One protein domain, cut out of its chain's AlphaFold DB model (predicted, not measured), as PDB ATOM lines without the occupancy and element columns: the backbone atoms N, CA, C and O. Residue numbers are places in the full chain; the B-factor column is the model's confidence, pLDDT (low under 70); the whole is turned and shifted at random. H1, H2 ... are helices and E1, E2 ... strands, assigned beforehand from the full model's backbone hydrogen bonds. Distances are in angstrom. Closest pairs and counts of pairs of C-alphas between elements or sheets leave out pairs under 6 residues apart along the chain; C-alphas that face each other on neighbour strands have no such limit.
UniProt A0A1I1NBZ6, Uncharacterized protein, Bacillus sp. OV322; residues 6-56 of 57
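This is residues 6 to 56 of the 57 residues of an uncharacterized protein of Bacillus sp. OV322 (UniProt A0A1I1NBZ6). A small, strongly twisted sheet of four strands, E1 to E4, folds back and forth, and one helix, H1, sits beside the strands; residues 43 to 49 come near the sheet, and residues 50 to 56 stick out free. The printed part has 51 residues, with the named elements E1, E2, E3, E4, H1 along the chain. The sheet's order is E1 - E2 - E3 - E4, all antiparallel, and the class is mixed, helices and strands. It is flat, spanning 29 by 28 by 15 A, and only just compact, close to loose, with a radius of gyration of the C-alphas of 11.3 A.

Look first at E2, residues 16 to 20, and E3, residues 26 to 29, the inner strands: an antiparallel hairpin at 140 degrees, with N 18 and O 27 2.8 A apart. E1, residues 6 to 10, forms a hairpin with E2, and N 8 and O 17 are 2.8 A apart. E4, residues 36 to 40, forms one with E3, and N 28 and O 37 are 2.9 A apart. The four form a meander, each strand the antiparallel neighbour of the one before; the edge strands E1 and E4 are apart. H1, residues 43 to 54, is on the sheet at a height of 8.5 A over a local plane of 6 C-alphas, in two layers, a helix on one face of a sheet. It is over none of the strands, but only just: 2 of its C-alphas fall on E4. The closest C-alphas of E4 and H1, Ala 40 and Phe 46, are 5.4 A apart. In H1 every O i to N i+4 pair is within hydrogen-bond range.

Find C-alpha 6 at (24.725, 23.689, 119.867), where E1 begins its 11.6 A. E2 covers 12.9 A, E3 10.1 A and E4 12.3 A. H1 runs 16.7 A to C-alpha 54 at (2.326, 18.347, 109.552).

The C-alphas farthest apart, Val 22 and Gly 56, are 31.8 A apart. The printed part has no cut and no long link. Mean pLDDT of the printed part is 89.5; residue 56 is under 70.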
ATOM      1  N   ILE A   6      24.152  24.633 120.821       90.69
ATOM      2  CA  ILE A   6      24.725  23.689 119.867       90.69
ATOM      3  C   ILE A   6      23.826  23.658 118.635       90.69
ATOM      4  O   ILE A   6      22.643  23.345 118.737       90.69
ATOM      5  N   SER A   7      24.376  23.953 117.458       91.56
ATOM      6  CA  SER A   7      23.647  23.800 116.196       91.56
ATOM      7  C   SER A   7      23.438  22.315 115.879       91.56
ATOM      8  O   SER A   7      24.414  21.576 115.737       91.56
ATOM      9  N   ILE A   8      22.181  21.897 115.739       91.88
ATOM     10  CA  ILE A   8      21.762  20.517 115.452       91.88
ATOM     11  C   ILE A   8      21.257  20.324 114.013       91.88
ATOM     12  O   ILE A   8      21.117  19.188 113.566       91.88
ATOM     13  N   GLY A   9      21.021  21.411 113.274       92.75
ATOM     14  CA  GLY A   9      20.615  21.375 111.869       92.75
ATOM     15  C   GLY A   9      20.691  22.747 111.198       92.75
ATOM     16  O   GLY A   9      20.791  23.767 111.878       92.75
ATOM     17  N   GLU A  10      20.645  22.755 109.869       94.31
ATOM     18  CA  GLU A  10      20.591  23.952 109.021       94.31
ATOM     19  C   GLU A  10      19.543  23.720 107.924       94.31
ATOM     20  O   GLU A  10      19.415  22.597 107.427       94.31
ATOM     21  N   ASP A  11      18.796  24.757 107.552       90.12
ATOM     22  CA  ASP A  11      17.741  24.689 106.531       90.12
ATOM     23  C   ASP A  11      18.259  24.843 105.080       90.12
ATOM     24  O   ASP A  11      17.500  24.682 104.124       90.12
ATOM     25  N   GLY A  12      19.554  25.134 104.900       91.75
ATOM     26  CA  GLY A  12      20.196  25.390 103.606       91.75
ATOM     27  C   GLY A  12      20.199  26.859 103.159       91.75
ATOM     28  O   GLY A  12      20.798  27.170 102.126       91.75
ATOM     29  N   THR A  13      19.562  27.764 103.908       93.56
ATOM     30  CA  THR A  13      19.642  29.225 103.721       93.56
ATOM     31  C   THR A  13      20.673  29.870 104.653       93.56
ATOM     32  O   THR A  13      21.141  30.982 104.400       93.56
ATOM     33  N   GLY A  14      21.091  29.129 105.680       92.12
ATOM     34  CA  GLY A  14      22.054  29.540 106.697       92.12
ATOM     35  C   GLY A  14      21.440  29.619 108.091       92.12
ATOM     36  O   GLY A  14      22.197  29.691 109.067       92.12
ATOM     37  N   ASP A  15      20.110  29.564 108.188       94.62
ATOM     38  CA  ASP A  15      19.385  29.496 109.450       94.62
ATOM     39  C   ASP A  15      19.668  28.165 110.143       94.62
ATOM     40  O   ASP A  15      19.733  27.100 109.520       94.62
ATOM     41  N   LYS A  16      19.876  28.221 111.460       95.38
ATOM     42  CA  LYS A  16      20.305  27.057 112.242       95.38
ATOM     43  C   LYS A  16      19.297  26.716 113.310       95.38
ATOM     44  O   LYS A  16      18.926  27.562 114.118       95.38
ATOM     45  N   LEU A  17      18.949  25.440 113.372       94.25
ATOM     46  CA  LEU A  17      18.265  24.877 114.521       94.25
ATOM     47  C   LEU A  17      19.307  24.589 115.601       94.25
ATOM     48  O   LEU A  17      20.301  23.901 115.353       94.25
ATOM     49  N   CYS A  18      19.081  25.114 116.794       93.56
ATOM     50  CA  CYS A  18      19.997  25.062 117.921       93.56
ATOM     51  C   CYS A  18      19.336  24.393 119.128       93.56
ATOM     52  O   CYS A  18      18.120  24.450 119.310       93.56
ATOM     53  N   ASN A  19      20.149  23.779 119.979       92.00
ATOM     54  CA  ASN A  19      19.709  23.189 121.231       92.00
ATOM     55  C   ASN A  19      20.623  23.598 122.382       92.00
ATOM     56  O   ASN A  19      21.837  23.704 122.203       92.00
ATOM     57  N   GLU A  20      20.041  23.816 123.555       88.06
ATOM     58  CA  GLU A  20      20.807  24.090 124.766       88.06
ATOM     59  C   GLU A  20      21.210  22.788 125.477       88.06
ATOM     60  O   GLU A  20      20.359  21.946 125.755       88.06
ATOM     61  N   GLU A  21      22.499  22.632 125.811       79.50
ATOM     62  CA  GLU A  21      23.040  21.391 126.402       79.50
ATOM     63  C   GLU A  21      22.375  21.007 127.740       79.50
ATOM     64  O   GLU A  21      22.211  19.823 128.041       79.50
ATOM     65  N   VAL A  22      21.983  22.001 128.545       78.50
ATOM     66  CA  VAL A  22      21.491  21.785 129.914       78.50
ATOM     67  C   VAL A  22      19.988  21.513 129.936       78.50
ATOM     68  O   VAL A  22      19.558  20.485 130.463       78.50
ATOM     69  N   ASP A  23      19.190  22.399 129.344       78.06
ATOM     70  CA  ASP A  23      17.727  22.340 129.432       78.06
ATOM     71  C   ASP A  23      17.063  21.680 128.213       78.06
ATOM     72  O   ASP A  23      15.859  21.430 128.212       78.06
ATOM     73  N   ASN A  24      17.839  21.313 127.184       84.56
ATOM     74  CA  ASN A  24      17.342  20.766 125.917       84.56
ATOM     75  C   ASN A  24      16.311  21.663 125.210       84.56
ATOM     76  O   ASN A  24      15.623  21.188 124.298       84.56
ATOM     77  N   SER A  25      16.211  22.940 125.582       91.12
ATOM     78  CA  SER A  25      15.406  23.939 124.882       91.12
ATOM     79  C   SER A  25      15.864  24.072 123.432       91.12
ATOM     80  O   SER A  25      17.057  23.992 123.125       91.12
ATOM     81  N   VAL A  26      14.901  24.219 122.528       93.50
ATOM     82  CA  VAL A  26      15.106  24.300 121.084       93.50
ATOM     83  C   VAL A  26      14.957  25.746 120.648       93.50
ATOM     84  O   VAL A  26      13.970  26.403 120.973       93.50
ATOM     85  N   TYR A  27      15.930  26.210 119.874       93.88
ATOM     86  CA  TYR A  27      15.995  27.567 119.358       93.88
ATOM     87  C   TYR A  27      16.201  27.552 117.850       93.88
ATOM     88  O   TYR A  27      16.812  26.626 117.317       93.88
ATOM     89  N   ILE A  28      15.781  28.614 117.178       94.38
ATOM     90  CA  ILE A  28      16.228  28.933 115.825       94.38
ATOM     91  C   ILE A  28      17.127  30.160 115.866       94.38
ATOM     92  O   ILE A  28      16.853  31.132 116.566       94.38
ATOM     93  N   TRP A  29      18.233  30.081 115.140       94.69
ATOM     94  CA  TRP A  29      19.107  31.204 114.867       94.69
ATOM     95  C   TRP A  29      18.912  31.636 113.422       94.69
ATOM     96  O   TRP A  29      19.265  30.891 112.503       94.69
ATOM     97  N   TYR A  30      18.383  32.841 113.249       94.56
ATOM     98  CA  TYR A  30      18.185  33.453 111.945       94.56
ATOM     99  C   TYR A  30      19.498  34.064 111.467       94.56
ATOM    100  O   TYR A  30      20.028  34.996 112.074       94.56
ATOM    101  N   HIS A  31      20.039  33.552 110.368       92.12
ATOM    102  CA  HIS A  31      21.305  34.008 109.811       92.12
ATOM    103  C   HIS A  31      21.233  35.457 109.329       92.12
ATOM    104  O   HIS A  31      22.181  36.218 109.534       92.12
ATOM    105  N   GLU A  32      20.116  35.838 108.706       93.06
ATOM    106  CA  GLU A  32      19.953  37.156 108.092       93.06
ATOM    107  C   GLU A  32      19.904  38.287 109.127       93.06
ATOM    108  O   GLU A  32      20.493  39.349 108.916       93.06
ATOM    109  N   THR A  33      19.220  38.067 110.255       94.31
ATOM    110  CA  THR A  33      19.039  39.080 111.310       94.31
ATOM    111  C   THR A  33      20.003  38.897 112.481       94.31
ATOM    112  O   THR A  33      20.275  39.847 113.216       94.31
ATOM    113  N   GLY A  34      20.549  37.691 112.651       90.62
ATOM    114  CA  GLY A  34      21.327  37.291 113.820       90.62
ATOM    115  C   GLY A  34      20.479  37.059 115.073       90.62
ATOM    116  O   GLY A  34      21.051  36.871 116.148       90.62
ATOM    117  N   GLU A  35      19.150  37.096 114.959       93.69
ATOM    118  CA  GLU A  35      18.233  36.895 116.080       93.69
ATOM    119  C   GLU A  35      18.136  35.417 116.471       93.69
ATOM    120  O   GLU A  35      18.343  34.515 115.657       93.69
ATOM    121  N   ILE A  36      17.842  35.181 117.751       92.19
ATOM    122  CA  ILE A  36      17.629  33.850 118.318       92.19
ATOM    123  C   ILE A  36      16.235  33.829 118.933       92.19
ATOM    124  O   ILE A  36      15.928  34.665 119.785       92.19
ATOM    125  N   GLU A  37      15.424  32.861 118.527       93.44
ATOM    126  CA  GLU A  37      14.063  32.656 119.021       93.44
ATOM    127  C   GLU A  37      13.936  31.270 119.661       93.44
ATOM    128  O   GLU A  37      14.451  30.287 119.129       93.44
ATOM    129  N   GLU A  38      13.274  31.186 120.820       93.25
ATOM    130  CA  GLU A  38      12.934  29.907 121.457       93.25
ATOM    131  C   GLU A  38      11.694  29.318 120.785       93.25
ATOM    132  O   GLU A  38      10.626  29.923 120.816       93.25
ATOM    133  N   LEU A  39      11.835  28.120 120.219       92.25
ATOM    134  CA  LEU A  39      10.732  27.395 119.588       92.25
ATOM    135  C   LEU A  39      10.005  26.491 120.585       92.25
ATOM    136  O   LEU A  39       8.791  26.326 120.513       92.25
ATOM    137  N   ALA A  40      10.746  25.885 121.516       93.19
ATOM    138  CA  ALA A  40      10.183  25.041 122.562       93.19
ATOM    139  C   ALA A  40      11.153  24.884 123.734       93.19
ATOM    140  O   ALA A  40      12.362  24.775 123.542       93.19
ATOM    141  N   SER A  41      10.622  24.718 124.941       90.56
ATOM    142  CA  SER A  41      11.448  24.555 126.146       90.56
ATOM    143  C   SER A  41      12.038  23.148 126.319       90.56
ATOM    144  O   SER A  41      12.693  22.876 127.317       90.56
ATOM    145  N   ASN A  42      11.772  22.214 125.398       89.81
ATOM    146  CA  ASN A  42      12.490  20.942 125.286       89.81
ATOM    147  C   ASN A  42      12.288  20.301 123.900       89.81
ATOM    148  O   ASN A  42      11.279  20.536 123.232       89.81
ATOM    149  N   GLN A  43      13.209  19.417 123.501       87.00
ATOM    150  CA  GLN A  43      13.151  18.716 122.208       87.00
ATOM    151  C   GLN A  43      11.879  17.882 121.995       87.00
ATOM    152  O   GLN A  43      11.424  17.739 120.863       87.00
ATOM    153  N   LYS A  44      11.303  17.299 123.054       90.12
ATOM    154  CA  LYS A  44      10.126  16.433 122.913       90.12
ATOM    155  C   LYS A  44       8.892  17.244 122.522       90.12
ATOM    156  O   LYS A  44       8.190  16.844 121.600       90.12
ATOM    157  N   GLU A  45       8.660  18.363 123.203       90.94
ATOM    158  CA  GLU A  45       7.582  19.297 122.864       90.94
ATOM    159  C   GLU A  45       7.750  19.821 121.438       90.94
ATOM    160  O   GLU A  45       6.790  19.803 120.675       90.94
ATOM    161  N   PHE A  46       8.977  20.172 121.037       91.38
ATOM    162  CA  PHE A  46       9.259  20.600 119.666       91.38
ATOM    163  C   PHE A  46       8.812  19.568 118.618       91.38
ATOM    164  O   PHE A  46       8.124  19.908 117.661       91.38
ATOM    165  N   ILE A  47       9.158  18.289 118.808       89.94
ATOM    166  CA  ILE A  47       8.785  17.221 117.866       89.94
ATOM    167  C   ILE A  47       7.263  17.042 117.793       89.94
ATOM    168  O   ILE A  47       6.733  16.813 116.705       89.94
ATOM    169  N   ILE A  48       6.565  17.127 118.931       91.19
ATOM    170  CA  ILE A  48       5.102  17.004 118.980       91.19
ATOM    171  C   ILE A  48       4.461  18.155 118.200       91.19
ATOM    172  O   ILE A  48       3.679  17.882 117.295       91.19
ATOM    173  N   LEU A  49       4.870  19.399 118.469       89.75
ATOM    174  CA  LEU A  49       4.360  20.592 117.786       89.75
ATOM    175  C   LEU A  49       4.542  20.509 116.266       89.75
ATOM    176  O   LEU A  49       3.589  20.723 115.520       89.75
ATOM    177  N   GLN A  50       5.733  20.117 115.799       88.06
ATOM    178  CA  GLN A  50       5.971  19.966 114.361       88.06
ATOM    179  C   GLN A  50       5.168  18.813 113.747       88.06
ATOM    180  O   GLN A  50       4.797  18.887 112.581       88.06
ATOM    181  N   SER A  51       4.898  17.746 114.502       87.94
ATOM    182  CA  SER A  51       4.075  16.636 114.005       87.94
ATOM    183  C   SER A  51       2.608  17.055 113.872       87.94
ATOM    184  O   SER A  51       1.989  16.775 112.852       87.94
ATOM    185  N   GLU A  52       2.076  17.791 114.853       87.12
ATOM    186  CA  GLU A  52       0.717  18.344 114.799       87.12
ATOM    187  C   GLU A  52       0.537  19.351 113.654       87.12
ATOM    188  O   GLU A  52      -0.519  19.377 113.025       87.12
ATOM    189  N   GLU A  53       1.564  20.150 113.350       83.06
ATOM    190  CA  GLU A  53       1.561  21.056 112.197       83.06
ATOM    191  C   GLU A  53       1.542  20.297 110.857       83.06
ATOM    192  O   GLU A  53       0.852  20.704 109.926       83.06
ATOM    193  N   LEU A  54       2.252  19.168 110.767       76.19
ATOM    194  CA  LEU A  54       2.326  18.347 109.552       76.19
ATOM    195  C   LEU A  54       1.061  17.511 109.295       76.19
ATOM    196  O   LEU A  54       0.727  17.271 108.137       76.19
ATOM    197  N   ASP A  55       0.370  17.061 110.345       72.50
ATOM    198  CA  ASP A  55      -0.877  16.282 110.250       72.50
ATOM    199  C   ASP A  55      -2.128  17.162 109.998       72.50
ATOM    200  O   ASP A  55      -3.242  16.647 109.880       72.50
ATOM    201  N   GLY A  56      -1.961  18.488 109.943       60.66
ATOM    202  CA  GLY A  56      -3.035  19.481 109.855       60.66
ATOM    203  C   GLY A  56      -3.478  19.932 108.453       60.66
ATOM    204  O   GLY A  56      -4.262  20.883 108.392       60.66
TER     205      GLY A  56